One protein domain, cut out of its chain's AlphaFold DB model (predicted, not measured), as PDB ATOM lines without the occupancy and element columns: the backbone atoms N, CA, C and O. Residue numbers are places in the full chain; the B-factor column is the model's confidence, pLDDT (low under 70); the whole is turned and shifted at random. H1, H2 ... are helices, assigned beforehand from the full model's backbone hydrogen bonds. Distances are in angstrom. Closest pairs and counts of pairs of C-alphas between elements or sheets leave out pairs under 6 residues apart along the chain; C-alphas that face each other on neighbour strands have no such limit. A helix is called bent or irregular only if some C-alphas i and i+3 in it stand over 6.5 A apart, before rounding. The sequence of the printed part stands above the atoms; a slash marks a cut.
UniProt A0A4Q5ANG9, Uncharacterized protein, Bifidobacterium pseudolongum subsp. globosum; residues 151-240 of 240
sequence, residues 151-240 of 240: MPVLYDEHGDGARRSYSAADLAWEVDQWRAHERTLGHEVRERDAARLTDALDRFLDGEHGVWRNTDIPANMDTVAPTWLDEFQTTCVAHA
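This is residues 151 to 240 of the 240 residues of an uncharacterized protein of Bifidobacterium pseudolongum subsp. globosum (UniProt A0A4Q5ANG9). Two helices, H1 and H2, make a helical hairpin with its helices set at a steep tilt, and a shorter third helix, H3, has its last residue, Cys 236, near Asp 193 of H2. A long looping stretch, residues 205 to 225, leads from H2 to H3, and another, residues 151 to 167, comes before H1 and reaches away from the helices, so that the long axis runs from Asp 160 to the tail at Ala 240. The printed part has 90 residues with three named helices, in the order H1, H2, H3, and no named strand; the class is all helix, though under half of the residues, 42 of 90, are in named elements. The whole is compact, with a radius of gyration of the C-alphas of 14.1 A, yet elongated in outline, spanning 48 by 26 by 21 A.

H1, residues 168 to 184, is the longest helix. It touches H2, residues 191 to 204, and the closest C-alphas, those of Ala 172 and Thr 198, are 5.6 A apart. The two run opposite ways at a steep tilt of 44 degrees, with centres 10.5 A apart, and form a helical hairpin. H3, residues 226 to 236, is close to H2 but not clearly touching it: the closest C-alphas, those of Asp 193 and Cys 236, are 6.5 A apart. H2 and H3 run opposite ways at a steep tilt of 52 degrees. H1 and H3 are apart. Residues 205 to 206 pair with residues 211 to 212, antiparallel, in stretches too short to be named strands. In H3 every O i to N i+4 pair is within hydrogen-bond range; in H1 12 of 13 are, and in H2 8 of 10.

H1 begins at Ala 168, with its C-alpha at (168.664, 125.092, 135.139), and runs 24.8 A from first to last C-alpha, to Thr 184 at (179.693, 122.923, 113.002). H2 runs 20.6 A from Glu 191 to Phe 204. H3 runs 15.2 A from Pro 226 to Cys 236, where C-alpha 236 is at (188.769, 125.835, 129.636). No helix is bent or irregular.

The two C-alphas farthest apart, those of Asp 160 and Ala 240, are 48.9 A apart. The printed part has no cut, and Ala 240 is the chain's last residue. The link from H1 to H2 is short, with 6 residues, and the link from H2 to H3 is long, with 21. Residues 181 to 186, of which 181 to 184 belong to H1, stand free. The C-alphas of residues 151 to 167 lie 10 to 25 A from the mean of the C-alphas. The mean pLDDT of the printed part is 76.6, and residues 151 to 166 and 237 to 240 are under 70.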
ATOM      1  N   MET A 151     165.814 140.147 118.876       32.47
ATOM      2  CA  MET A 151     164.544 139.505 119.258       32.47
ATOM      3  C   MET A 151     164.598 139.263 120.781       32.47
ATOM      4  O   MET A 151     165.385 138.420 121.207       32.47
ATOM      5  N   PRO A 152     163.754 139.902 121.613       32.84
ATOM      6  CA  PRO A 152     163.444 139.295 122.898       32.84
ATOM      7  C   PRO A 152     162.771 137.958 122.571       32.84
ATOM      8  O   PRO A 152     161.794 137.933 121.814       32.84
ATOM      9  N   VAL A 153     163.258 136.832 123.097       31.41
ATOM     10  CA  VAL A 153     162.365 135.672 123.198       31.41
ATOM     11  C   VAL A 153     161.338 136.048 124.260       31.41
ATOM     12  O   VAL A 153     161.564 135.935 125.462       31.41
ATOM     13  N   LEU A 154     160.240 136.616 123.761       36.75
ATOM     14  CA  LEU A 154     159.027 136.931 124.488       36.75
ATOM     15  C   LEU A 154     158.436 135.655 125.089       36.75
ATOM     16  O   LEU A 154     158.598 134.552 124.566       36.75
ATOM     17  N   TYR A 155     157.704 135.874 126.180       38.50
ATOM     18  CA  TYR A 155     156.427 135.243 126.501       38.50
ATOM     19  C   TYR A 155     155.901 134.271 125.440       38.50
ATOM     20  O   TYR A 155     155.825 134.596 124.257       38.50
ATOM     21  N   ASP A 156     155.500 133.099 125.926       33.06
ATOM     22  CA  ASP A 156     155.013 131.956 125.166       33.06
ATOM     23  C   ASP A 156     154.256 132.301 123.863       33.06
ATOM     24  O   ASP A 156     153.315 133.098 123.841       33.06
ATOM     25  N   GLU A 157     154.597 131.571 122.803       36.31
ATOM     26  CA  GLU A 157     153.870 131.422 121.537       36.31
ATOM     27  C   GLU A 157     152.378 131.030 121.713       36.31
ATOM     28  O   GLU A 157     151.618 131.031 120.743       36.31
ATOM     29  N   HIS A 158     151.948 130.694 122.935       40.03
ATOM     30  CA  HIS A 158     150.582 130.311 123.309       40.03
ATOM     31  C   HIS A 158     149.683 131.479 123.768       40.03
ATOM     32  O   HIS A 158     148.471 131.292 123.901       40.03
ATOM     33  N   GLY A 159     150.206 132.709 123.883       33.81
ATOM     34  CA  GLY A 159     149.377 133.909 124.079       33.81
ATOM     35  C   GLY A 159     148.787 134.082 125.487       33.81
ATOM     36  O   GLY A 159     147.849 134.857 125.668       33.81
ATOM     37  N   ASP A 160     149.327 133.383 126.483       41.56
ATOM     38  CA  ASP A 160     148.870 133.395 127.878       41.56
ATOM     39  C   ASP A 160     149.563 134.476 128.727       41.56
ATOM     40  O   ASP A 160     149.185 134.685 129.879       41.56
ATOM     41  N   GLY A 161     150.611 135.129 128.206       39.66
ATOM     42  CA  GLY A 161     151.377 136.144 128.942       39.66
ATOM     43  C   GLY A 161     152.131 135.609 130.170       39.66
ATOM     44  O   GLY A 161     152.640 136.388 130.973       39.66
ATOM     45  N   ALA A 162     152.235 134.288 130.335       39.88
ATOM     46  CA  ALA A 162     153.020 133.692 131.408       39.88
ATOM     47  C   ALA A 162     154.515 133.758 131.056       39.88
ATOM     48  O   ALA A 162     154.951 133.206 130.042       39.88
ATOM     49  N   ARG A 163     155.308 134.440 131.895       46.22
ATOM     50  CA  ARG A 163     156.778 134.377 131.845       46.22
ATOM     51  C   ARG A 163     157.185 132.906 131.954       46.22
ATOM     52  O   ARG A 163     156.822 132.251 132.931       46.22
ATOM     53  N   ARG A 164     157.919 132.366 130.977       47.19
ATOM     54  CA  ARG A 164     158.592 131.076 131.171       47.19
ATOM     55  C   ARG A 164     159.781 131.319 132.090       47.19
ATOM     56  O   ARG A 164     160.738 131.968 131.685       47.19
ATOM     57  N   SER A 165     159.714 130.816 133.317       57.47
ATOM     58  CA  SER A 165     160.884 130.752 134.190       57.47
ATOM     59  C   SER A 165     161.877 129.766 133.568       57.47
ATOM     60  O   SER A 165     161.633 128.560 133.586       57.47
ATOM     61  N   TYR A 166     162.954 130.273 132.961       67.81
ATOM     62  CA  TYR A 166     164.058 129.445 132.473       67.81
ATOM     63  C   TYR A 166     164.650 128.658 133.642       67.81
ATOM     64  O   TYR A 166     165.135 129.238 134.616       67.81
ATOM     65  N   SER A 167     164.573 127.331 133.569       74.75
ATOM     66  CA  SER A 167     165.127 126.452 134.592       74.75
ATOM     67  C   SER A 167     166.595 126.126 134.308       74.75
ATOM     68  O   SER A 167     167.067 126.221 133.175       74.75
ATOM     69  N   ALA A 168     167.312 125.629 135.320       79.19
ATOM     70  CA  ALA A 168     168.664 125.092 135.139       79.19
ATOM     71  C   ALA A 168     168.726 123.973 134.074       79.19
ATOM     72  O   ALA A 168     169.750 123.781 133.419       79.19
ATOM     73  N   ALA A 169     167.625 123.237 133.873       84.94
ATOM     74  CA  ALA A 169     167.536 122.204 132.844       84.94
ATOM     75  C   ALA A 169     167.421 122.796 131.429       84.94
ATOM     76  O   ALA A 169     168.025 122.257 130.501       84.94
ATOM     77  N   ASP A 170     166.694 123.906 131.268       84.25
ATOM     78  CA  ASP A 170     166.594 124.620 129.990       84.25
ATOM     79  C   ASP A 170     167.946 125.236 129.618       84.25
ATOM     80  O   ASP A 170     168.416 125.074 128.494       84.25
ATOM     81  N   LEU A 171     168.635 125.832 130.597       87.00
ATOM     82  CA  LEU A 171     169.990 126.354 130.423       87.00
ATOM     83  C   LEU A 171     170.984 125.255 130.015       87.00
ATOM     84  O   LEU A 171     171.784 125.445 129.101       87.00
ATOM     85  N   ALA A 172     170.913 124.076 130.642       89.25
ATOM     86  CA  ALA A 172     171.737 122.931 130.255       89.25
ATOM     87  C   ALA A 172     171.472 122.493 128.805       89.25
ATOM     88  O   ALA A 172     172.411 122.200 128.062       89.25
ATOM     89  N   TRP A 173     170.203 122.480 128.389       89.62
ATOM     90  CA  TRP A 173     169.827 122.167 127.014       89.62
ATOM     91  C   TRP A 173     170.368 123.202 126.020       89.62
ATOM     92  O   TRP A 173     170.881 122.822 124.967       89.62
ATOM     93  N   GLU A 174     170.319 124.493 126.346       89.25
ATOM     94  CA  GLU A 174     170.870 125.541 125.483       89.25
ATOM     95  C   GLU A 174     172.387 125.470 125.355       89.25
ATOM     96  O   GLU A 174     172.917 125.619 124.254       89.25
ATOM     97  N   VAL A 175     173.095 125.177 126.446       90.81
ATOM     98  CA  VAL A 175     174.541 124.931 126.406       90.81
ATOM     99  C   VAL A 175     174.862 123.753 125.480       90.81
ATOM    100  O   VAL A 175     175.828 123.808 124.715       90.81
ATOM    101  N   ASP A 176     174.037 122.704 125.475       90.56
ATOM    102  CA  ASP A 176     174.184 121.588 124.539       90.56
ATOM    103  C   ASP A 176     173.914 121.991 123.078       90.56
ATOM    104  O   ASP A 176     174.625 121.526 122.177       90.56
ATOM    105  N   GLN A 177     172.939 122.870 122.819       89.19
ATOM    106  CA  GLN A 177     172.698 123.421 121.478       89.19
ATOM    107  C   GLN A 177     173.856 124.299 121.007       89.19
ATOM    108  O   GLN A 177     174.353 124.117 119.892       89.19
ATOM    109  N   TRP A 178     174.341 125.197 121.865       89.19
ATOM    110  CA  TRP A 178     175.527 126.008 121.610       89.19
ATOM    111  C   TRP A 178     176.731 125.118 121.292       89.19
ATOM    112  O   TRP A 178     177.361 125.259 120.247       89.19
ATOM    113  N   ARG A 179     176.988 124.094 122.110       88.69
ATOM    114  CA  ARG A 179     178.042 123.103 121.860       88.69
ATOM    115  C   ARG A 179     177.874 122.402 120.511       88.69
ATOM    116  O   ARG A 179     178.862 122.128 119.827       88.69
ATOM    117  N   ALA A 180     176.648 122.041 120.135       89.12
ATOM    118  CA  ALA A 180     176.380 121.443 118.834       89.12
ATOM    119  C   ALA A 180     176.699 122.422 117.691       89.12
ATOM    120  O   ALA A 180     177.296 121.999 116.699       89.12
ATOM    121  N   HIS A 181     176.377 123.706 117.857       86.56
ATOM    122  CA  HIS A 181     176.722 124.770 116.918       86.56
ATOM    123  C   HIS A 181     178.240 124.957 116.777       86.56
ATOM    124  O   HIS A 181     178.751 124.905 115.658       86.56
ATOM    125  N   GLU A 182     178.977 125.043 117.885       85.75
ATOM    126  CA  GLU A 182     180.443 125.168 117.907       85.75
ATOM    127  C   GLU A 182     181.139 124.061 117.097       85.75
ATOM    128  O   GLU A 182     182.064 124.313 116.321       85.75
ATOM    129  N   ARG A 183     180.629 122.824 117.169       87.06
ATOM    130  CA  ARG A 183     181.147 121.711 116.353       87.06
ATOM    131  C   ARG A 183     180.970 121.927 114.854       87.06
ATOM    132  O   ARG A 183     181.810 121.473 114.081       87.06
ATOM    133  N   THR A 184     179.898 122.596 114.425       90.00
ATOM    134  CA  THR A 184     179.693 122.923 113.002       90.00
ATOM    135  C   THR A 184     180.704 123.950 112.495       90.00
ATOM    136  O   THR A 184     181.037 123.943 111.311       90.00
ATOM    137  N   LEU A 185     181.234 124.776 113.402       85.31
ATOM    138  CA  LEU A 185     182.297 125.746 113.144       85.31
ATOM    139  C   LEU A 185     183.705 125.133 113.256       85.31
ATOM    140  O   LEU A 185     184.691 125.780 112.911       85.31
ATOM    141  N   GLY A 186     183.809 123.865 113.669       85.31
ATOM    142  CA  GLY A 186     185.075 123.144 113.818       85.31
ATOM    143  C   GLY A 186     185.720 123.273 115.200       85.31
ATOM    144  O   GLY A 186     186.857 122.833 115.371       85.31
ATOM    145  N   HIS A 187     185.015 123.839 116.181       84.06
ATOM    146  CA  HIS A 187     185.476 123.923 117.565       84.06
ATOM    147  C   HIS A 187     185.116 122.645 118.339       84.06
ATOM    148  O   HIS A 187     184.004 122.118 118.238       84.06
ATOM    149  N   GLU A 188     186.058 122.124 119.133       84.06
ATOM    150  CA  GLU A 188     185.817 120.969 120.000       84.06
ATOM    151  C   GLU A 188     185.558 121.418 121.442       84.06
ATOM    152  O   GLU A 188     186.480 121.688 122.208       84.06
ATOM    153  N   VAL A 189     184.282 121.439 121.833       84.75
ATOM    154  CA  VAL A 189     183.872 121.650 123.227       84.75
ATOM    155  C   VAL A 189     183.574 120.296 123.879       84.75
ATOM    156  O   VAL A 189     182.625 119.579 123.513       84.75
ATOM    157  N   ARG A 190     184.406 119.906 124.852       87.25
ATOM    158  CA  ARG A 190     184.251 118.641 125.588       87.25
ATOM    159  C   ARG A 190     183.026 118.705 126.496       87.25
ATOM    160  O   ARG A 190     182.651 119.759 126.988       87.25
ATOM    161  N   GLU A 191     182.425 117.551 126.765       89.56
ATOM    162  CA  GLU A 191     181.231 117.449 127.623       89.56
ATOM    163  C   GLU A 191     181.482 117.973 129.042       89.56
ATOM    164  O   GLU A 191     180.654 118.678 129.599       89.56
ATOM    165  N   ARG A 192     182.676 117.713 129.588       89.44
ATOM    166  CA  ARG A 192     183.100 118.271 130.878       89.44
ATOM    167  C   ARG A 192     183.142 119.800 130.871       89.44
ATOM    168  O   ARG A 192     182.854 120.406 131.896       89.44
ATOM    169  N   ASP A 193     183.551 120.404 129.760       88.31
ATOM    170  CA  ASP A 193     183.646 121.858 129.647       88.31
ATOM    171  C   ASP A 193     182.238 122.458 129.488       88.31
ATOM    172  O   ASP A 193     181.920 123.430 130.156       88.31
ATOM    173  N   ALA A 194     181.341 121.808 128.743       89.44
ATOM    174  CA  ALA A 194     179.928 122.190 128.693       89.44
ATOM    175  C   ALA A 194     179.242 122.115 130.070       89.44
ATOM    176  O   ALA A 194     178.601 123.072 130.482       89.44
ATOM    177  N   ALA A 195     179.452 121.037 130.834       90.00
ATOM    178  CA  ALA A 195     178.915 120.929 132.194       90.00
ATOM    179  C   ALA A 195     179.427 122.053 133.114       90.00
ATOM    180  O   ALA A 195     178.665 122.610 133.894       90.00
ATOM    181  N   ARG A 196     180.705 122.434 132.981       89.31
ATOM    182  CA  ARG A 196     181.281 123.571 133.716       89.31
ATOM    183  C   ARG A 196     180.658 124.903 133.323       89.31
ATOM    184  O   ARG A 196     180.464 125.739 134.196       89.31
ATOM    185  N   LEU A 197     180.369 125.097 132.038       90.62
ATOM    186  CA  LEU A 197     179.672 126.287 131.564       90.62
ATOM    187  C   LEU A 197     178.274 126.370 132.184       90.62
ATOM    188  O   LEU A 197     177.929 127.403 132.747       90.62
ATOM    189  N   THR A 198     177.511 125.275 132.157       91.81
ATOM    190  CA  THR A 198     176.194 125.204 132.801       91.81
ATOM    191  C   THR A 198     176.280 125.519 134.294       91.81
ATOM    192  O   THR A 198     175.563 126.395 134.766       91.81
ATOM    193  N   ASP A 199     177.195 124.870 135.023       89.75
ATOM    194  CA  ASP A 199     177.391 125.092 136.463       89.75
ATOM    195  C   ASP A 199     177.771 126.544 136.787       89.75
ATOM    196  O   ASP A 199     177.461 127.043 137.867       89.75
ATOM    197  N   ALA A 200     178.491 127.217 135.890       89.12
ATOM    198  CA  ALA A 200     178.884 128.605 136.072       89.12
ATOM    199  C   ALA A 200     177.729 129.570 135.802       89.12
ATOM    200  O   ALA A 200     177.473 130.454 136.617       89.12
ATOM    201  N   LEU A 201     177.005 129.378 134.696       91.56
ATOM    202  CA  LEU A 201     175.855 130.206 134.338       91.56
ATOM    203  C   LEU A 201     174.711 130.059 135.357       91.56
ATOM    204  O   LEU A 201     174.111 131.062 135.736       91.56
ATOM    205  N   ASP A 202     174.471 128.852 135.881       91.00
ATOM    206  CA  ASP A 202     173.449 128.585 136.909       91.00
ATOM    207  C   ASP A 202     173.654 129.432 138.177       91.00
ATOM    208  O   ASP A 202     172.699 129.881 138.812       91.00
ATOM    209  N   ARG A 203     174.903 129.772 138.519       89.12
ATOM    210  CA  ARG A 203     175.177 130.651 139.667       89.12
ATOM    211  C   ARG A 203     174.593 132.044 139.473       89.12
ATOM    212  O   ARG A 203     174.171 132.651 140.459       89.12
ATOM    213  N   PHE A 204     174.552 132.539 138.239       91.50
ATOM    214  CA  PHE A 204     174.008 133.848 137.877       91.50
ATOM    215  C   PHE A 204     172.505 133.821 137.589       91.50
ATOM    216  O   PHE A 204     171.921 134.885 137.397       91.50
ATOM    217  N   LEU A 205     171.871 132.650 137.582       89.88
ATOM    218  CA  LEU A 205     170.451 132.503 137.294       89.88
ATOM    219  C   LEU A 205     169.592 132.943 138.492       89.88
ATOM    220  O   LEU A 205     169.854 132.602 139.655       89.88
ATOM    221  N   ASP A 206     168.540 133.704 138.204       87.06
ATOM    222  CA  ASP A 206     167.351 133.800 139.043       87.06
ATOM    223  C   ASP A 206     166.298 132.833 138.487       87.06
ATOM    224  O   ASP A 206     165.543 133.156 137.570       87.06
ATOM    225  N   GLY A 207     166.292 131.608 139.020       80.88
ATOM    226  CA  GLY A 207     165.448 130.526 138.509       80.88
ATOM    227  C   GLY A 207     163.959 130.708 138.798       80.88
ATOM    228  O   GLY A 207     163.138 130.050 138.166       80.88
ATOM    229  N   GLU A 208     163.592 131.593 139.732       82.31
ATOM    230  CA  GLU A 208     162.187 131.934 139.975       82.31
ATOM    231  C   GLU A 208     161.645 132.767 138.809       82.31
ATOM    232  O   GLU A 208     160.569 132.482 138.274       82.31
ATOM    233  N   HIS A 209     162.433 133.743 138.362       80.19
ATOM    234  CA  HIS A 209     162.021 134.714 137.353       80.19
ATOM    235  C   HIS A 209     162.477 134.378 135.924       80.19
ATOM    236  O   HIS A 209     161.943 134.953 134.977       80.19
ATOM    237  N   GLY A 210     163.422 133.450 135.744       82.56
ATOM    238  CA  GLY A 210     163.961 133.078 134.431       82.56
ATOM    239  C   GLY A 210     164.871 134.139 133.805       82.56
ATOM    240  O   GLY A 210     164.977 134.218 132.582       82.56
ATOM    241  N   VAL A 211     165.501 134.972 134.633       86.75
ATOM    242  CA  VAL A 211     166.377 136.077 134.211       86.75
ATOM    243  C   VAL A 211     167.756 135.951 134.843       86.75
ATOM    244  O   VAL A 211     167.956 135.215 135.814       86.75
ATOM    245  N   TRP A 212     168.723 136.699 134.324       90.31
ATOM    246  CA  TRP A 212     169.998 136.864 135.010       90.31
ATOM    247  C   TRP A 212     169.789 137.667 136.301       90.31
ATOM    248  O   TRP A 212     169.120 138.703 136.310       90.31
ATOM    249  N   ARG A 213     170.358 137.195 137.411       90.44
ATOM    250  CA  ARG A 213     170.136 137.733 138.760       90.44
ATOM    251  C   ARG A 213     170.396 139.239 138.827       90.44
ATOM    252  O   ARG A 213     171.422 139.723 138.354       90.44
ATOM    253  N   ASN A 214     169.502 139.962 139.507       91.25
ATOM    254  CA  ASN A 214     169.525 141.426 139.654       91.25
ATOM    255  C   ASN A 214     169.336 142.205 138.340       91.25
ATOM    256  O   ASN A 214     169.670 143.387 138.273       91.25
ATOM    257  N   THR A 215     168.807 141.559 137.305       88.38
ATOM    258  CA  THR A 215     168.447 142.179 136.025       88.38
ATOM    259  C   THR A 215     167.027 141.766 135.645       88.38
ATOM    260  O   THR A 215     166.391 141.010 136.373       88.38
ATOM    261  N   ASP A 216     166.533 142.239 134.508       84.81
ATOM    262  CA  ASP A 216     165.371 141.671 133.819       84.81
ATOM    263  C   ASP A 216     165.731 141.083 132.442       84.81
ATOM    264  O   ASP A 216     164.852 140.840 131.621       84.81
ATOM    265  N   ILE A 217     167.021 140.835 132.192       84.75
ATOM    266  CA  ILE A 217     167.511 140.226 130.952       84.75
ATOM    267  C   ILE A 217     167.217 138.717 131.007       84.75
ATOM    268  O   ILE A 217     167.642 138.074 131.975       84.75
ATOM    269  N   PRO A 218     166.548 138.124 129.999       84.00
ATOM    270  CA  PRO A 218     166.270 136.687 129.963       84.00
ATOM    271  C   PRO A 218     167.535 135.839 130.125       84.00
ATOM    272  O   PRO A 218     168.555 136.133 129.507       84.00
ATOM    273  N   ALA A 219     167.474 134.769 130.920       86.31
ATOM    274  CA  ALA A 219     168.628 133.901 131.154       86.31
ATOM    275  C   ALA A 219     168.788 132.816 130.081       86.31
ATOM    276  O   ALA A 219     168.519 131.641 130.332       86.31
ATOM    277  N   ASN A 220     169.231 133.215 128.887       83.88
ATOM    278  CA  ASN A 220     169.513 132.309 127.768       83.88
ATOM    279  C   ASN A 220     170.928 132.521 127.191       83.88
ATOM    280  O   ASN A 220     171.549 133.566 127.389       83.88
ATOM    281  N   MET A 221     171.441 131.543 126.448       86.06
ATOM    282  CA  MET A 221     172.772 131.572 125.832       86.06
ATOM    283  C   MET A 221     172.956 132.719 124.828       86.06
ATOM    284  O   MET A 221     174.070 133.222 124.692       86.06
ATOM    285  N   ASP A 222     171.888 133.167 124.164       83.31
ATOM    286  CA  ASP A 222     171.942 134.254 123.176       83.31
ATOM    287  C   ASP A 222     172.175 135.632 123.820       83.31
ATOM    288  O   ASP A 222     172.735 136.537 123.194       83.31
ATOM    289  N   THR A 223     171.785 135.789 125.086       86.38
ATOM    290  CA  THR A 223     172.021 137.009 125.871       86.38
ATOM    291  C   THR A 223     173.386 137.026 126.556       86.38
ATOM    292  O   THR A 223     173.785 138.068 127.077       86.38
ATOM    293  N   VAL A 224     174.142 135.922 126.548       88.75
ATOM    294  CA  VAL A 224     175.523 135.909 127.052       88.75
ATOM    295  C   VAL A 224     176.431 136.616 126.047       88.75
ATOM    296  O   VAL A 224     176.403 136.349 124.845       88.75
ATOM    297  N   ALA A 225     177.273 137.532 126.526       87.19
ATOM    298  CA  ALA A 225     178.177 138.261 125.649       87.19
ATOM    299  C   ALA A 225     179.167 137.301 124.956       87.19
ATOM    300  O   ALA A 225     179.868 136.554 125.646       87.19
ATOM    301  N   PRO A 226     179.329 137.371 123.618       83.25
ATOM    302  CA  PRO A 226     180.269 136.511 122.897       83.25
ATOM    303  C   PRO A 226     181.700 136.592 123.438       83.25
ATOM    304  O   PRO A 226     182.359 135.576 123.601       83.25
ATOM    305  N   THR A 227     182.150 137.789 123.829       82.56
ATOM    306  CA  THR A 227     183.484 137.996 124.417       82.56
ATOM    307  C   THR A 227     183.696 137.236 125.723       82.56
ATOM    308  O   THR A 227     184.817 136.851 126.032       82.56
ATOM    309  N   TRP A 228     182.631 137.030 126.501       87.75
ATOM    310  CA  TRP A 228     182.700 136.252 127.733       87.75
ATOM    311  C   TRP A 228     182.787 134.751 127.424       87.75
ATOM    312  O   TRP A 228     183.596 134.044 128.024       87.75
ATOM    313  N   LEU A 229     182.022 134.272 126.433       85.56
ATOM    314  CA  LEU A 229     182.118 132.889 125.948       85.56
ATOM    315  C   LEU A 229     183.507 132.592 125.361       85.56
ATOM    316  O   LEU A 229     184.060 131.527 125.631       85.56
ATOM    317  N   ASP A 230     184.102 133.538 124.634       83.38
ATOM    318  CA  ASP A 230     185.468 133.426 124.107       83.38
ATOM    319  C   ASP A 230     186.510 133.309 125.236       83.38
ATOM    320  O   ASP A 230     187.447 132.507 125.157       83.38
ATOM    321  N   GLU A 231     186.353 134.080 126.319       83.75
ATOM    322  CA  GLU A 231     187.220 134.007 127.504       83.75
ATOM    323  C   GLU A 231     187.084 132.651 128.216       83.75
ATOM    324  O   GLU A 231     188.092 132.015 128.564       83.75
ATOM    325  N   PHE A 232     185.846 132.170 128.374       86.06
ATOM    326  CA  PHE A 232     185.557 130.834 128.889       86.06
ATOM    327  C   PHE A 232     186.239 129.757 128.035       86.06
ATOM    328  O   PHE A 232     186.969 128.912 128.566       86.06
ATOM    329  N   GLN A 233     186.058 129.805 126.711       81.19
ATOM    330  CA  GLN A 233     186.667 128.857 125.779       81.19
ATOM    331  C   GLN A 233     188.196 128.893 125.878       81.19
ATOM    332  O   GLN A 233     188.814 127.846 126.045       81.19
ATOM    333  N   THR A 234     188.810 130.077 125.872       82.56
ATOM    334  CA  THR A 234     190.272 130.244 125.979       82.56
ATOM    335  C   THR A 234     190.835 129.626 127.261       82.56
ATOM    336  O   THR A 234     191.932 129.068 127.267       82.56
ATOM    337  N   THR A 235     190.087 129.704 128.362       77.25
ATOM    338  CA  THR A 235     190.558 129.250 129.675       77.25
ATOM    339  C   THR A 235     190.294 127.762 129.928       77.25
ATOM    340  O   THR A 235     191.090 127.089 130.587       77.25
ATOM    341  N   CYS A 236     189.182 127.226 129.419       70.19
ATOM    342  CA  CYS A 236     188.769 125.835 129.636       70.19
ATOM    343  C   CYS A 236     189.258 124.879 128.542       70.19
ATOM    344  O   CYS A 236     189.544 123.704 128.813       70.19
ATOM    345  N   VAL A 237     189.390 125.369 127.310       63.22
ATOM    346  CA  VAL A 237     189.896 124.603 126.175       63.22
ATOM    347  C   VAL A 237     191.412 124.746 126.161       63.22
ATOM    348  O   VAL A 237     191.980 125.641 125.546       63.22
ATOM    349  N   ALA A 238     192.092 123.845 126.871       51.28
ATOM    350  CA  ALA A 238     193.524 123.659 126.674       51.28
ATOM    351  C   ALA A 238     193.768 123.429 125.173       51.28
ATOM    352  O   ALA A 238     193.251 122.454 124.624       51.28
ATOM    353  N   HIS A 239     194.511 124.329 124.520       45.53
ATOM    354  CA  HIS A 239     194.964 124.121 123.148       45.53
ATOM    355  C   HIS A 239     195.630 122.741 123.064       45.53
ATOM    356  O   HIS A 239     196.566 122.462 123.820       45.53
ATOM    357  N   ALA A 240     195.083 121.876 122.209       35.50
ATOM    358  CA  ALA A 240     195.665 120.580 121.882       35.50
ATOM    359  C   ALA A 240     197.050 120.739 121.240       35.50
ATOM    360  O   ALA A 240     197.237 121.709 120.467       35.50
TER     361      ALA A 240